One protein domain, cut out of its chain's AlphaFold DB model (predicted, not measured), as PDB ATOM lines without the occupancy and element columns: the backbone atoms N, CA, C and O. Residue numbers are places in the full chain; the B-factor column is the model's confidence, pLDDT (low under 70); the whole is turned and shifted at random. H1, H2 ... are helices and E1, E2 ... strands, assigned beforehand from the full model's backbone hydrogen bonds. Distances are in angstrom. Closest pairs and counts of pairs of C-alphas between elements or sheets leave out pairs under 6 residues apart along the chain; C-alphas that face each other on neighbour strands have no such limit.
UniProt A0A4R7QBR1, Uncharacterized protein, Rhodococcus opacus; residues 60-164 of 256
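AT A GLANCE: This is residues 60 to 164 of the 256 residues of an uncharacterized protein of Rhodococcus opacus (UniProt A0A4R7QBR1). Three helices of equal length, H1, H2 and H3, lie side by side in a flat row, running up and down, and a two-stranded antiparallel ribbon, E1 and E2, made from the two ends of the printed part, runs past the H3 side of the row. A long link, residues 66 to 90, goes from the ribbon round to H1 at the far side of the row, and a second, residues 142 to 157, loops from H3 back to E2. The printed part has 105 residues, with three named helices and two named strands in the order E1, H1, H2, H3, E2; its class is mixed, helices and strands, with 51 residues, under half, in named elements. The whole is flat and only just compact, close to loose, with a radius of gyration of the C-alphas of 15.3 A and spans of 46 by 39 by 21 A.

HOW THE PARTS SIT: E1, residues 60 to 65, is the antiparallel neighbour of E2, residues 158 to 163, at 163 degrees between their directions. N 60 and O 162 are 2.9 A apart and N 158 and O 65 are 2.8 A apart, both within hydrogen-bond range. H1, residues 91 to 103, and H2, residues 111 to 123, touch and form a helical hairpin, opposite ways at a shallow tilt of 13 degrees; their closest C-alphas, of Ile 101 and Ala 112, are 5.5 A apart. H2 also forms a helical hairpin with H3, residues 129 to 141; they touch, opposite ways at a shallow tilt of 7 degrees, with the closest C-alphas, of Ile 117 and Cys 136, 5.6 A apart. H1 and H3 are apart. E1 and H3 are near each other, with 5 pairs of C-alphas within 10 A. The closest C-alphas of H3 and E2, of His 137 and Ala 158, are 6.8 A apart. In H1, H2 and H3 every O i to N i+4 pair is within hydrogen-bond range.

IN THESE COORDINATES: E1 begins at C-alpha 60, (154.824, 131.285, 163.906), and is 15.7 A long from first to last C-alpha. H1 begins at C-alpha 91, (133.926, 137.870, 141.588), and is 18.6 A long. H2 measures 18.4 A and H3 18.2 A. E2, 16.2 A long, ends at C-alpha 163, (148.354, 131.685, 164.115).

THE WHOLE: The two C-alphas farthest apart, of Asp 83 and Gly 147, are 46.4 A from each other, while those of Glu 60 and His 164 are 8.3 A apart. The printed part has no cut. The links E1 to H1 and H3 to E2 are long, H1 to H2 is short, and H2 to H3 is tight. The mean pLDDT of the printed part is 86.8; residues 79 to 88 and residue 107 are under 70.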
ATOM      1  N   GLU A  60     153.616 131.551 164.668       85.94
ATOM      2  CA  GLU A  60     154.824 131.285 163.906       85.94
ATOM      3  C   GLU A  60     154.974 132.378 162.852       85.94
ATOM      4  O   GLU A  60     153.997 132.863 162.281       85.94
ATOM      5  N   THR A  61     156.200 132.827 162.613       90.31
ATOM      6  CA  THR A  61     156.488 133.805 161.563       90.31
ATOM      7  C   THR A  61     157.638 133.287 160.726       90.31
ATOM      8  O   THR A  61     158.712 133.014 161.260       90.31
ATOM      9  N   LYS A  62     157.424 133.171 159.416       91.81
ATOM     10  CA  LYS A  62     158.471 132.813 158.455       91.81
ATOM     11  C   LYS A  62     158.668 133.971 157.491       91.81
ATOM     12  O   LYS A  62     157.706 134.531 156.969       91.81
ATOM     13  N   THR A  63     159.920 134.348 157.267       95.25
ATOM     14  CA  THR A  63     160.270 135.379 156.285       95.25
ATOM     15  C   THR A  63     160.292 134.757 154.894       95.25
ATOM     16  O   THR A  63     161.051 133.820 154.653       95.25
ATOM     17  N   LEU A  64     159.455 135.283 154.003       95.00
ATOM     18  CA  LEU A  64     159.330 134.863 152.609       95.00
ATOM     19  C   LEU A  64     160.259 135.670 151.704       95.00
ATOM     20  O   LEU A  64     160.881 135.106 150.821       95.00
ATOM     21  N   ALA A  65     160.378 136.977 151.923       95.75
ATOM     22  CA  ALA A  65     161.259 137.846 151.148       95.75
ATOM     23  C   ALA A  65     161.852 138.915 152.064       95.75
ATOM     24  O   ALA A  65     161.157 139.433 152.939       95.75
ATOM     25  N   ALA A  66     163.132 139.221 151.887       95.44
ATOM     26  CA  ALA A  66     163.808 140.318 152.567       95.44
ATOM     27  C   ALA A  66     165.136 140.636 151.860       95.44
ATOM     28  O   ALA A  66     165.725 139.729 151.271       95.44
ATOM     29  N   PRO A  67     165.670 141.867 151.975       95.06
ATOM     30  CA  PRO A  67     166.911 142.260 151.296       95.06
ATOM     31  C   PRO A  67     168.143 141.429 151.675       95.06
ATOM     32  O   PRO A  67     169.092 141.344 150.906       95.06
ATOM     33  N   TRP A  68     168.143 140.831 152.870       95.19
ATOM     34  CA  TRP A  68     169.246 140.014 153.384       95.19
ATOM     35  C   TRP A  68     169.109 138.519 153.070       95.19
ATOM     36  O   TRP A  68     169.961 137.729 153.479       95.19
ATOM     37  N   LEU A  69     168.030 138.093 152.409       95.62
ATOM     38  CA  LEU A  69     167.885 136.709 151.971       95.62
ATOM     39  C   LEU A  69     168.593 136.511 150.630       95.62
ATOM     40  O   LEU A  69     168.504 137.347 149.739       95.62
ATOM     41  N   SER A  70     169.263 135.368 150.472       96.12
ATOM     42  CA  SER A  70     169.903 134.984 149.207       96.12
ATOM     43  C   SER A  70     168.896 134.771 148.075       96.12
ATOM     44  O   SER A  70     169.231 134.920 146.904       96.12
ATOM     45  N   SER A  71     167.675 134.373 148.426       96.38
ATOM     46  CA  SER A  71     166.566 134.145 147.510       96.38
ATOM     47  C   SER A  71     165.245 134.266 148.262       96.38
ATOM     48  O   SER A  71     165.162 133.922 149.448       96.38
ATOM     49  N   ASP A  72     164.206 134.702 147.557       96.50
ATOM     50  CA  ASP A  72     162.842 134.665 148.073       96.50
ATOM     51  C   ASP A  72     162.377 133.209 148.255       96.50
ATOM     52  O   ASP A  72     162.749 132.316 147.494       96.50
ATOM     53  N   LYS A  73     161.546 132.982 149.271       96.38
ATOM     54  CA  LYS A  73     161.049 131.687 149.748       96.38
ATOM     55  C   LYS A  73     159.520 131.648 149.803       96.38
ATOM     56  O   LYS A  73     158.923 131.242 150.800       96.38
ATOM     57  N   PHE A  74     158.864 132.159 148.760       94.31
ATOM     58  CA  PHE A  74     157.397 132.152 148.669       94.31
ATOM     59  C   PHE A  74     156.811 130.734 148.567       94.31
ATOM     60  O   PHE A  74     155.635 130.554 148.841       94.31
ATOM     61  N   ASP A  75     157.623 129.733 148.233       91.62
ATOM     62  CA  ASP A  75     157.290 128.305 148.293       91.62
ATOM     63  C   ASP A  75     156.951 127.821 149.715       91.62
ATOM     64  O   ASP A  75     156.216 126.853 149.876       91.62
ATOM     65  N   LEU A  76     157.412 128.529 150.755       88.56
ATOM     66  CA  LEU A  76     157.042 128.250 152.148       88.56
ATOM     67  C   LEU A  76     155.593 128.632 152.488       88.56
ATOM     68  O   LEU A  76     155.143 128.352 153.602       88.56
ATOM     69  N   LEU A  77     154.858 129.259 151.561       86.75
ATOM     70  CA  LEU A  77     153.407 129.433 151.644       86.75
ATOM     71  C   LEU A  77     152.697 128.103 151.358       86.75
ATOM     72  O   LEU A  77     151.905 127.977 150.432       86.75
ATOM     73  N   THR A  78     152.974 127.091 152.171       77.50
ATOM     74  CA  THR A  78     152.160 125.884 152.233       77.50
ATOM     75  C   THR A  78     151.065 126.139 153.255       77.50
ATOM     76  O   THR A  78     151.273 125.938 154.457       77.50
ATOM     77  N   LEU A  79     149.924 126.659 152.810       67.44
ATOM     78  CA  LEU A  79     148.747 126.676 153.667       67.44
ATOM     79  C   LEU A  79     148.161 125.258 153.708       67.44
ATOM     80  O   LEU A  79     148.094 124.606 152.662       67.44
ATOM     81  N   PRO A  80     147.768 124.743 154.886       64.94
ATOM     82  CA  PRO A  80     146.900 123.576 154.908       64.94
ATOM     83  C   PRO A  80     145.635 123.911 154.100       64.94
ATOM     84  O   PRO A  80     145.209 125.068 154.141       64.94
ATOM     85  N   PRO A  81     145.045 122.947 153.368       58.22
ATOM     86  CA  PRO A  81     143.799 123.184 152.653       58.22
ATOM     87  C   PRO A  81     142.782 123.730 153.650       58.22
ATOM     88  O   PRO A  81     142.445 123.073 154.638       58.22
ATOM     89  N   HIS A  82     142.373 124.976 153.448       55.75
ATOM     90  CA  HIS A  82     141.403 125.603 154.319       55.75
ATOM     91  C   HIS A  82     140.018 125.317 153.744       55.75
ATOM     92  O   HIS A  82     139.603 125.948 152.780       55.75
ATOM     93  N   ASP A  83     139.259 124.434 154.400       44.31
ATOM     94  CA  ASP A  83     137.808 124.258 154.191       44.31
ATOM     95  C   ASP A  83     136.998 125.478 154.690       44.31
ATOM     96  O   ASP A  83     135.853 125.373 155.137       44.31
ATOM     97  N   LEU A  84     137.597 126.669 154.680       53.22
ATOM     98  CA  LEU A  84     136.873 127.890 154.975       53.22
ATOM     99  C   LEU A  84     136.004 128.186 153.761       53.22
ATOM    100  O   LEU A  84     136.488 128.220 152.630       53.22
ATOM    101  N   ALA A  85     134.707 128.387 154.003       54.62
ATOM    102  CA  ALA A  85     133.791 128.813 152.959       54.62
ATOM    103  C   ALA A  85     134.413 130.003 152.221       54.62
ATOM    104  O   ALA A  85     134.868 130.957 152.866       54.62
ATOM    105  N   ALA A  86     134.461 129.910 150.888       56.03
ATOM    106  CA  ALA A  86     134.961 130.976 150.032       56.03
ATOM    107  C   ALA A  86     134.385 132.321 150.507       56.03
ATOM    108  O   ALA A  86     133.229 132.354 150.955       56.03
ATOM    109  N   PRO A  87     135.172 133.414 150.464       59.81
ATOM    110  CA  PRO A  87     134.711 134.713 150.928       59.81
ATOM    111  C   PRO A  87     133.319 134.997 150.363       59.81
ATOM    112  O   PRO A  87     133.042 134.722 149.200       59.81
ATOM    113  N   SER A  88     132.433 135.571 151.179       61.97
ATOM    114  CA  SER A  88     131.060 135.910 150.772       61.97
ATOM    115  C   SER A  88     130.989 136.909 149.605       61.97
ATOM    116  O   SER A  88     129.901 137.271 149.161       61.97
ATOM    117  N   LEU A  89     132.140 137.403 149.148       75.88
ATOM    118  CA  LEU A  89     132.284 138.325 148.040       75.88
ATOM    119  C   LEU A  89     132.304 137.553 146.721       75.88
ATOM    120  O   LEU A  89     133.093 136.634 146.513       75.88
ATOM    121  N   THR A  90     131.423 137.956 145.813       86.38
ATOM    122  CA  THR A  90     131.377 137.419 144.456       86.38
ATOM    123  C   THR A  90     132.532 137.984 143.618       86.38
ATOM    124  O   THR A  90     133.008 139.086 143.905       86.38
ATOM    125  N   PRO A  91     132.944 137.313 142.526       88.06
ATOM    126  CA  PRO A  91     133.926 137.870 141.588       88.06
ATOM    127  C   PRO A  91     133.555 139.276 141.084       88.06
ATOM    128  O   PRO A  91     134.406 140.152 140.971       88.06
ATOM    129  N   ALA A  92     132.260 139.540 140.868       90.19
ATOM    130  CA  ALA A  92     131.771 140.864 140.478       90.19
ATOM    131  C   ALA A  92     131.998 141.937 141.561       90.19
ATOM    132  O   ALA A  92     132.234 143.099 141.234       90.19
ATOM    133  N   ALA A  93     131.940 141.567 142.847       89.19
ATOM    134  CA  ALA A  93     132.232 142.485 143.945       89.19
ATOM    135  C   ALA A  93     133.725 142.846 143.996       89.19
ATOM    136  O   ALA A  93     134.055 144.015 144.196       89.19
ATOM    137  N   PHE A  94     134.615 141.874 143.763       89.31
ATOM    138  CA  PHE A  94     136.054 142.126 143.664       89.31
ATOM    139  C   PHE A  94     136.389 143.048 142.488       89.31
ATOM    140  O   PHE A  94     137.119 144.023 142.665       89.31
ATOM    141  N   GLU A  95     135.788 142.820 141.320       92.31
ATOM    142  CA  GLU A  95     135.978 143.684 140.151       92.31
ATOM    143  C   GLU A  95     135.489 145.121 140.403       92.31
ATOM    144  O   GLU A  95     136.194 146.090 140.116       92.31
ATOM    145  N   ALA A  96     134.321 145.286 141.032       91.69
ATOM    146  CA  ALA A  96     133.824 146.606 141.414       91.69
ATOM    147  C   ALA A  96     134.772 147.328 142.395       91.69
ATOM    148  O   ALA A  96     134.956 148.544 142.299       91.69
ATOM    149  N   GLU A  97     135.398 146.609 143.331       91.00
ATOM    150  CA  GLU A  97     136.419 147.181 144.216       91.00
ATOM    151  C   GLU A  97     137.704 147.554 143.461       91.00
ATOM    152  O   GLU A  97     138.234 148.648 143.683       91.00
ATOM    153  N   ARG A  98     138.169 146.729 142.512       92.06
ATOM    154  CA  ARG A  98     139.319 147.048 141.642       92.06
ATOM    155  C   ARG A  98     139.085 148.341 140.856       92.06
ATOM    156  O   ARG A  98     139.971 149.195 140.806       92.06
ATOM    157  N   GLN A  99     137.880 148.544 140.327       92.25
ATOM    158  CA  GLN A  99     137.509 149.781 139.628       92.25
ATOM    159  C   GLN A  99     137.534 151.004 140.556       92.25
ATOM    160  O   GLN A  99     138.047 152.059 140.176       92.25
ATOM    161  N   LYS A 100     137.052 150.872 141.801       90.88
ATOM    162  CA  LYS A 100     137.148 151.949 142.805       90.88
ATOM    163  C   LYS A 100     138.598 152.274 143.159       90.88
ATOM    164  O   LYS A 100     138.918 153.445 143.354       90.88
ATOM    165  N   ILE A 101     139.466 151.266 143.258       90.69
ATOM    166  CA  ILE A 101     140.903 151.457 143.496       90.69
ATOM    167  C   ILE A 101     141.533 152.218 142.331       90.69
ATOM    168  O   ILE A 101     142.218 153.215 142.564       90.69
ATOM    169  N   ALA A 102     141.258 151.804 141.092       89.12
ATOM    170  CA  ALA A 102     141.759 152.476 139.895       89.12
ATOM    171  C   ALA A 102     141.318 153.949 139.851       89.12
ATOM    172  O   ALA A 102     142.147 154.832 139.656       89.12
ATOM    173  N   ALA A 103     140.048 154.232 140.158       88.69
ATOM    174  CA  ALA A 103     139.517 155.596 140.210       88.69
ATOM    175  C   ALA A 103     140.119 156.471 141.331       88.69
ATOM    176  O   ALA A 103     140.059 157.695 141.251       88.69
ATOM    177  N   ARG A 104     140.679 155.860 142.384       84.75
ATOM    178  CA  ARG A 104     141.340 156.537 143.520       84.75
ATOM    179  C   ARG A 104     142.863 156.553 143.409       84.75
ATOM    180  O   ARG A 104     143.537 156.971 144.354       84.75
ATOM    181  N   THR A 105     143.411 156.015 142.321       80.19
ATOM    182  CA  THR A 105     144.856 155.949 142.130       80.19
ATOM    183  C   THR A 105     145.351 157.334 141.744       80.19
ATOM    184  O   THR A 105     145.379 157.720 140.581       80.19
ATOM    185  N   ASN A 106     145.719 158.090 142.769       75.19
ATOM    186  CA  ASN A 106     146.411 159.360 142.650       75.19
ATOM    187  C   ASN A 106     147.897 159.050 142.855       75.19
ATOM    188  O   ASN A 106     148.230 158.356 143.819       75.19
ATOM    189  N   ALA A 107     148.786 159.579 142.014       65.25
ATOM    190  CA  ALA A 107     150.224 159.275 142.060       65.25
ATOM    191  C   ALA A 107     150.914 159.621 143.404       65.25
ATOM    192  O   ALA A 107     152.010 159.156 143.694       65.25
ATOM    193  N   THR A 108     150.241 160.379 144.273       76.00
ATOM    194  CA  THR A 108     150.736 160.790 145.593       76.00
ATOM    195  C   THR A 108     150.192 159.965 146.769       76.00
ATOM    196  O   THR A 108     150.537 160.247 147.914       76.00
ATOM    197  N   SER A 109     149.334 158.959 146.546       85.19
ATOM    198  CA  SER A 109     148.648 158.235 147.632       85.19
ATOM    199  C   SER A 109     149.005 156.748 147.698       85.19
ATOM    200  O   SER A 109     148.678 155.977 146.799       85.19
ATOM    201  N   LEU A 110     149.577 156.310 148.828       88.69
ATOM    202  CA  LEU A 110     149.855 154.890 149.116       88.69
ATOM    203  C   LEU A 110     148.604 154.063 149.411       88.69
ATOM    204  O   LEU A 110     148.642 152.835 149.361       88.69
ATOM    205  N   THR A 111     147.491 154.708 149.743       90.06
ATOM    206  CA  THR A 111     146.301 153.996 150.210       90.06
ATOM    207  C   THR A 111     145.711 153.111 149.114       90.06
ATOM    208  O   THR A 111     145.318 151.981 149.390       90.06
ATOM    209  N   ALA A 112     145.685 153.591 147.866       89.00
ATOM    210  CA  ALA A 112     145.166 152.836 146.728       89.00
ATOM    211  C   ALA A 112     145.984 151.562 146.420       89.00
ATOM    212  O   ALA A 112     145.380 150.487 146.388       89.00
ATOM    213  N   PRO A 113     147.326 151.607 146.258       89.19
ATOM    214  CA  PRO A 113     148.108 150.396 146.011       89.19
ATOM    215  C   PRO A 113     148.081 149.413 147.190       89.19
ATOM    216  O   PRO A 113     147.976 148.210 146.954       89.19
ATOM    217  N   LEU A 114     148.103 149.897 148.441       90.69
ATOM    218  CA  LEU A 114     148.001 149.036 149.627       90.69
ATOM    219  C   LEU A 114     146.643 148.328 149.710       90.69
ATOM    220  O   LEU A 114     146.589 147.124 149.953       90.69
ATOM    221  N   TYR A 115     145.550 149.054 149.466       89.75
ATOM    222  CA  TYR A 115     144.216 148.459 149.435       89.75
ATOM    223  C   TYR A 115     144.052 147.498 148.247       89.75
ATOM    224  O   TYR A 115     143.457 146.436 148.395       89.75
ATOM    225  N   GLY A 116     144.662 147.800 147.098       90.81
ATOM    226  CA  GLY A 116     144.714 146.881 145.961       90.81
ATOM    227  C   GLY A 116     145.411 145.561 146.283       90.81
ATOM    228  O   GLY A 116     144.864 144.511 145.973       90.81
ATOM    229  N   ILE A 117     146.560 145.598 146.966       91.06
ATOM    230  CA  ILE A 117     147.250 144.385 147.443       91.06
ATOM    231  C   ILE A 117     146.339 143.557 148.358       91.06
ATOM    232  O   ILE A 117     146.300 142.335 148.251       91.06
ATOM    233  N   GLN A 118     145.591 144.210 149.248       89.88
ATOM    234  CA  GLN A 118     144.648 143.517 150.122       89.88
ATOM    235  C   GLN A 118     143.550 142.804 149.318       89.88
ATOM    236  O   GLN A 118     143.261 141.643 149.590       89.88
ATOM    237  N   VAL A 119     142.960 143.483 148.331       89.19
ATOM    238  CA  VAL A 119     141.939 142.909 147.441       89.19
ATOM    239  C   VAL A 119     142.500 141.723 146.653       89.19
ATOM    240  O   VAL A 119     141.883 140.661 146.650       89.19
ATOM    241  N   ASP A 120     143.693 141.875 146.069       90.62
ATOM    242  CA  ASP A 120     144.386 140.821 145.318       90.62
ATOM    243  C   ASP A 120     144.610 139.567 146.187       90.62
ATOM    244  O   ASP A 120     144.306 138.452 145.768       90.62
ATOM    245  N   LEU A 121     145.082 139.742 147.426       88.88
ATOM    246  CA  LEU A 121     145.309 138.639 148.367       88.88
ATOM    247  C   LEU A 121     144.012 137.983 148.862       88.88
ATOM    248  O   LEU A 121     144.010 136.786 149.127       88.88
ATOM    249  N   MET A 122     142.925 138.745 149.013       85.75
ATOM    250  CA  MET A 122     141.626 138.214 149.449       85.75
ATOM    251  C   MET A 122     140.910 137.409 148.359       85.75
ATOM    252  O   MET A 122     140.117 136.528 148.684       85.75
ATOM    253  N   GLU A 123     141.150 137.734 147.089       88.06
ATOM    254  CA  GLU A 123     140.594 137.016 145.937       88.06
ATOM    255  C   GLU A 123     141.412 135.762 145.576       88.06
ATOM    256  O   GLU A 123     140.890 134.836 144.950       88.06
ATOM    257  N   ALA A 124     142.688 135.720 145.974       87.12
ATOM    258  CA  ALA A 124     143.598 134.628 145.655       87.12
ATOM    259  C   ALA A 124     143.067 133.269 146.136       87.12
ATOM    260  O   ALA A 124     142.729 133.082 147.305       87.12
ATOM    261  N   LYS A 125     143.052 132.293 145.226       86.12
ATOM    262  CA  LYS A 125     142.798 130.886 145.554       86.12
ATOM    263  C   LYS A 125     144.072 130.236 146.078       86.12
ATOM    264  O   LYS A 125     145.168 130.649 145.705       86.12
ATOM    265  N   ASP A 126     143.932 129.154 146.842       84.38
ATOM    266  CA  ASP A 126     145.066 128.401 147.399       84.38
ATOM    267  C   ASP A 126     146.113 128.020 146.335       84.38
ATOM    268  O   ASP A 126     147.311 128.148 146.576       84.38
ATOM    269  N   ALA A 127     145.669 127.627 145.133       87.56
ATOM    270  CA  ALA A 127     146.552 127.263 144.021       87.56
ATOM    271  C   ALA A 127     147.386 128.439 143.476       87.56
ATOM    272  O   ALA A 127     148.497 128.228 142.995       87.56
ATOM    273  N   ASP A 128     146.871 129.666 143.575       90.00
ATOM    274  CA  ASP A 128     147.479 130.874 143.004       90.00
ATOM    275  C   ASP A 128     148.175 131.740 144.068       90.00
ATOM    276  O   ASP A 128     148.877 132.701 143.742       90.00
ATOM    277  N   LEU A 129     148.007 131.414 145.355       88.38
ATOM    278  CA  LEU A 129     148.399 132.269 146.474       88.38
ATOM    279  C   LEU A 129     149.889 132.628 146.473       88.38
ATOM    280  O   LEU A 129     150.251 133.767 146.778       88.38
ATOM    281  N   VAL A 130     150.757 131.677 146.115       92.81
ATOM    282  CA  VAL A 130     152.210 131.890 146.016       92.81
ATOM    283  C   VAL A 130     152.524 132.989 145.001       92.81
ATOM    284  O   VAL A 130     153.257 133.933 145.309       92.81
ATOM    285  N   GLU A 131     151.950 132.889 143.801       95.12
ATOM    286  CA  GLU A 131     152.204 133.836 142.716       95.12
ATOM    287  C   GLU A 131     151.565 135.194 142.995       95.12
ATOM    288  O   GLU A 131     152.225 136.221 142.820       95.12
ATOM    289  N   VAL A 132     150.334 135.222 143.517       93.88
ATOM    290  CA  VAL A 132     149.659 136.474 143.891       93.88
ATOM    291  C   VAL A 132     150.422 137.200 144.997       93.88
ATOM    292  O   VAL A 132     150.668 138.402 144.887       93.88
ATOM    293  N   THR A 133     150.877 136.490 146.035       94.50
ATOM    294  CA  THR A 133     151.655 137.099 147.126       94.50
ATOM    295  C   THR A 133     152.983 137.654 146.615       94.50
ATOM    296  O   THR A 133     153.375 138.770 146.971       94.50
ATOM    297  N   ARG A 134     153.662 136.916 145.731       96.38
ATOM    298  CA  ARG A 134     154.904 137.371 145.099       96.38
ATOM    299  C   ARG A 134     154.674 138.613 144.237       96.38
ATOM    300  O   ARG A 134     155.450 139.564 144.331       96.38
ATOM    301  N   ALA A 135     153.614 138.632 143.430       96.50
ATOM    302  CA  ALA A 135     153.239 139.779 142.607       96.50
ATOM    303  C   ALA A 135     152.908 141.009 143.468       96.50
ATOM    304  O   ALA A 135     153.402 142.099 143.189       96.50
ATOM    305  N   CYS A 136     152.163 140.827 144.561       95.12
ATOM    306  CA  CYS A 136     151.859 141.886 145.523       95.12
ATOM    307  C   CYS A 136     153.119 142.460 146.182       95.12
ATOM    308  O   CYS A 136     153.245 143.677 146.314       95.12
ATOM    309  N   HIS A 137     154.073 141.604 146.564       95.31
ATOM    310  CA  HIS A 137     155.346 142.055 147.127       95.31
ATOM    311  C   HIS A 137     156.150 142.896 146.124       95.31
ATOM    312  O   HIS A 137     156.651 143.958 146.490       95.31
ATOM    313  N   ARG A 138     156.227 142.473 144.852       95.62
ATOM    314  CA  ARG A 138     156.873 143.270 143.792       95.62
ATOM    315  C   ARG A 138     156.157 144.599 143.575       95.62
ATOM    316  O   ARG A 138     156.800 145.635 143.630       95.62
ATOM    317  N   LYS A 139     154.825 144.577 143.450       93.50
ATOM    318  CA  LYS A 139     153.996 145.781 143.302       93.50
ATOM    319  C   LYS A 139     154.271 146.791 144.411       93.50
ATOM    320  O   LYS A 139     154.370 147.971 144.119       93.50
ATOM    321  N   LEU A 140     154.418 146.332 145.658       91.88
ATOM    322  CA  LEU A 140     154.766 147.192 146.788       91.88
ATOM    323  C   LEU A 140     156.182 147.765 146.669       91.88
ATOM    324  O   LEU A 140     156.382 148.950 146.918       91.88
ATOM    325  N   ARG A 141     157.157 146.932 146.297       92.50
ATOM    326  CA  ARG A 141     158.548 147.354 146.094       92.50
ATOM    327  C   ARG A 141     158.674 148.389 144.975       92.50
ATOM    328  O   ARG A 141     159.507 149.278 145.083       92.50
ATOM    329  N   ASP A 142     157.840 148.286 143.948       92.50
ATOM    330  CA  ASP A 142     157.866 149.155 142.771       92.50
ATOM    331  C   ASP A 142     157.061 150.454 142.964       92.50
ATOM    332  O   ASP A 142     157.040 151.296 142.069       92.50
ATOM    333  N   VAL A 143     156.409 150.655 144.120       91.25
ATOM    334  CA  VAL A 143     155.710 151.915 144.415       91.25
ATOM    335  C   VAL A 143     156.719 153.058 144.495       91.25
ATOM    336  O   VAL A 143     157.666 153.002 145.280       91.25
ATOM    337  N   GLN A 144     156.473 154.112 143.721       91.88
ATOM    338  CA  GLN A 144     157.241 155.356 143.693       91.88
ATOM    339  C   GLN A 144     156.276 156.535 143.818       91.88
ATOM    340  O   GLN A 144     155.149 156.461 143.323       91.88
ATOM    341  N   PHE A 145     156.709 157.602 144.483       88.94
ATOM    342  CA  PHE A 145     155.988 158.870 144.477       88.94
ATOM    343  C   PHE A 145     156.515 159.779 143.372       88.94
ATOM    344  O   PHE A 145     157.715 159.793 143.085       88.94
ATOM    345  N   ASP A 146     155.625 160.580 142.789       88.50
ATOM    346  CA  ASP A 146     156.007 161.597 141.813       88.50
ATOM    347  C   ASP A 146     157.046 162.556 142.412       88.50
ATOM    348  O   ASP A 146     156.802 163.220 143.420       88.50
ATOM    349  N   GLY A 147     158.206 162.646 141.762       88.00
ATOM    350  CA  GLY A 147     159.295 163.535 142.169       88.00
ATOM    351  C   GLY A 147     160.307 162.929 143.145       88.00
ATOM    352  O   GLY A 147     161.299 163.593 143.446       88.00
ATOM    353  N   GLU A 148     160.127 161.684 143.596       88.12
ATOM    354  CA  GLU A 148     161.132 160.978 144.395       88.12
ATOM    355  C   GLU A 148     162.022 160.078 143.529       88.12
ATOM    356  O   GLU A 148     161.566 159.351 142.647       88.12
ATOM    357  N   ALA A 149     163.330 160.111 143.792       87.06
ATOM    358  CA  ALA A 149     164.302 159.273 143.104       87.06
ATOM    359  C   ALA A 149     164.374 157.886 143.764       87.06
ATOM    360  O   ALA A 149     165.312 157.587 144.501       87.06
ATOM    361  N   GLY A 150     163.379 157.038 143.501       90.62
ATOM    362  CA  GLY A 150     163.422 155.620 143.863       90.62
ATOM    363  C   GLY A 150     162.145 155.072 144.501       90.62
ATOM    364  O   GLY A 150     161.153 155.782 144.649       90.62
ATOM    365  N   PRO A 151     162.153 153.773 144.851       92.38
ATOM    366  CA  PRO A 151     161.018 153.118 145.485       92.38
ATOM    367  C   PRO A 151     160.785 153.635 146.904       92.38
ATOM    368  O   PRO A 151     161.729 153.801 147.674       92.38
ATOM    369  N   VAL A 152     159.513 153.772 147.277       91.62
ATOM    370  CA  VAL A 152     159.080 154.138 148.636       91.62
ATOM    371  C   VAL A 152     159.500 153.070 149.656       91.62
ATOM    372  O   VAL A 152     159.772 153.368 150.820       91.62
ATOM    373  N   PHE A 153     159.590 151.807 149.223       92.00
ATOM    374  CA  PHE A 153     159.914 150.663 150.079       92.00
ATOM    375  C   PHE A 153     161.142 149.889 149.568       92.00
ATOM    376  O   PHE A 153     161.017 148.738 149.145       92.00
ATOM    377  N   PRO A 154     162.357 150.470 149.633       90.31
ATOM    378  CA  PRO A 154     163.565 149.841 149.090       90.31
ATOM    379  C   PRO A 154     163.977 148.573 149.853       90.31
ATOM    380  O   PRO A 154     164.614 147.686 149.292       90.31
ATOM    381  N   THR A 155     163.596 148.472 151.129       94.50
ATOM    382  CA  THR A 155     163.910 147.344 152.017       94.50
ATOM    383  C   THR A 155     162.654 146.564 152.411       94.50
ATOM    384  O   THR A 155     162.495 146.195 153.577       94.50
ATOM    385  N   SER A 156     161.715 146.376 151.477       93.00
ATOM    386  CA  SER A 156     160.469 145.657 151.752       93.00
ATOM    387  C   SER A 156     160.741 144.217 152.193       93.00
ATOM    388  O   SER A 156     161.638 143.544 151.681       93.00
ATOM    389  N   THR A 157     159.948 143.739 153.148       94.94
ATOM    390  CA  THR A 157     159.972 142.344 153.579       94.94
ATOM    391  C   THR A 157     158.579 141.742 153.478       94.94
ATOM    392  O   THR A 157     157.570 142.406 153.724       94.94
ATOM    393  N   ALA A 158     158.523 140.461 153.128       94.56
ATOM    394  CA  ALA A 158     157.312 139.661 153.155       94.56
ATOM    395  C   ALA A 158     157.466 138.573 154.215       94.56
ATOM    396  O   ALA A 158     158.470 137.858 154.251       94.56
ATOM    397  N   HIS A 159     156.454 138.429 155.064       93.19
ATOM    398  CA  HIS A 159     156.399 137.393 156.087       93.19
ATOM    399  C   HIS A 159     155.052 136.681 156.022       93.19
ATOM    400  O   HIS A 159     154.017 137.332 155.875       93.19
ATOM    401  N   VAL A 160     155.064 135.362 156.198       89.94
ATOM    402  CA  VAL A 160     153.864 134.604 156.550       89.94
ATOM    403  C   VAL A 160     153.790 134.511 158.066       89.94
ATOM    404  O   VAL A 160     154.766 134.149 158.728       89.94
ATOM    405  N   VAL A 161     152.635 134.881 158.612       87.06
ATOM    406  CA  VAL A 161     152.334 134.772 160.037       87.06
ATOM    407  C   VAL A 161     151.240 133.732 160.191       87.06
ATOM    408  O   VAL A 161     150.099 133.964 159.798       87.06
ATOM    409  N   SER A 162     151.593 132.588 160.763       83.12
ATOM    410  CA  SER A 162     150.654 131.517 161.071       83.12
ATOM    411  C   SER A 162     150.231 131.646 162.526       83.12
ATOM    412  O   SER A 162     151.066 131.818 163.413       83.12
ATOM    413  N   VAL A 163     148.928 131.583 162.774       82.94
ATOM    414  CA  VAL A 163     148.354 131.685 164.115       82.94
ATOM    415  C   VAL A 163     147.656 130.375 164.435       82.94
ATOM    416  O   VAL A 163     146.837 129.903 163.652       82.94
ATOM    417  N   HIS A 164     147.976 129.790 165.584       83.69
ATOM    418  CA  HIS A 164     147.288 128.600 166.056       83.69
ATOM    419  C   HIS A 164     145.856 128.942 166.481       83.69
ATOM    420  O   HIS A 164     145.631 129.964 167.134       83.69
TER     421      HIS A 164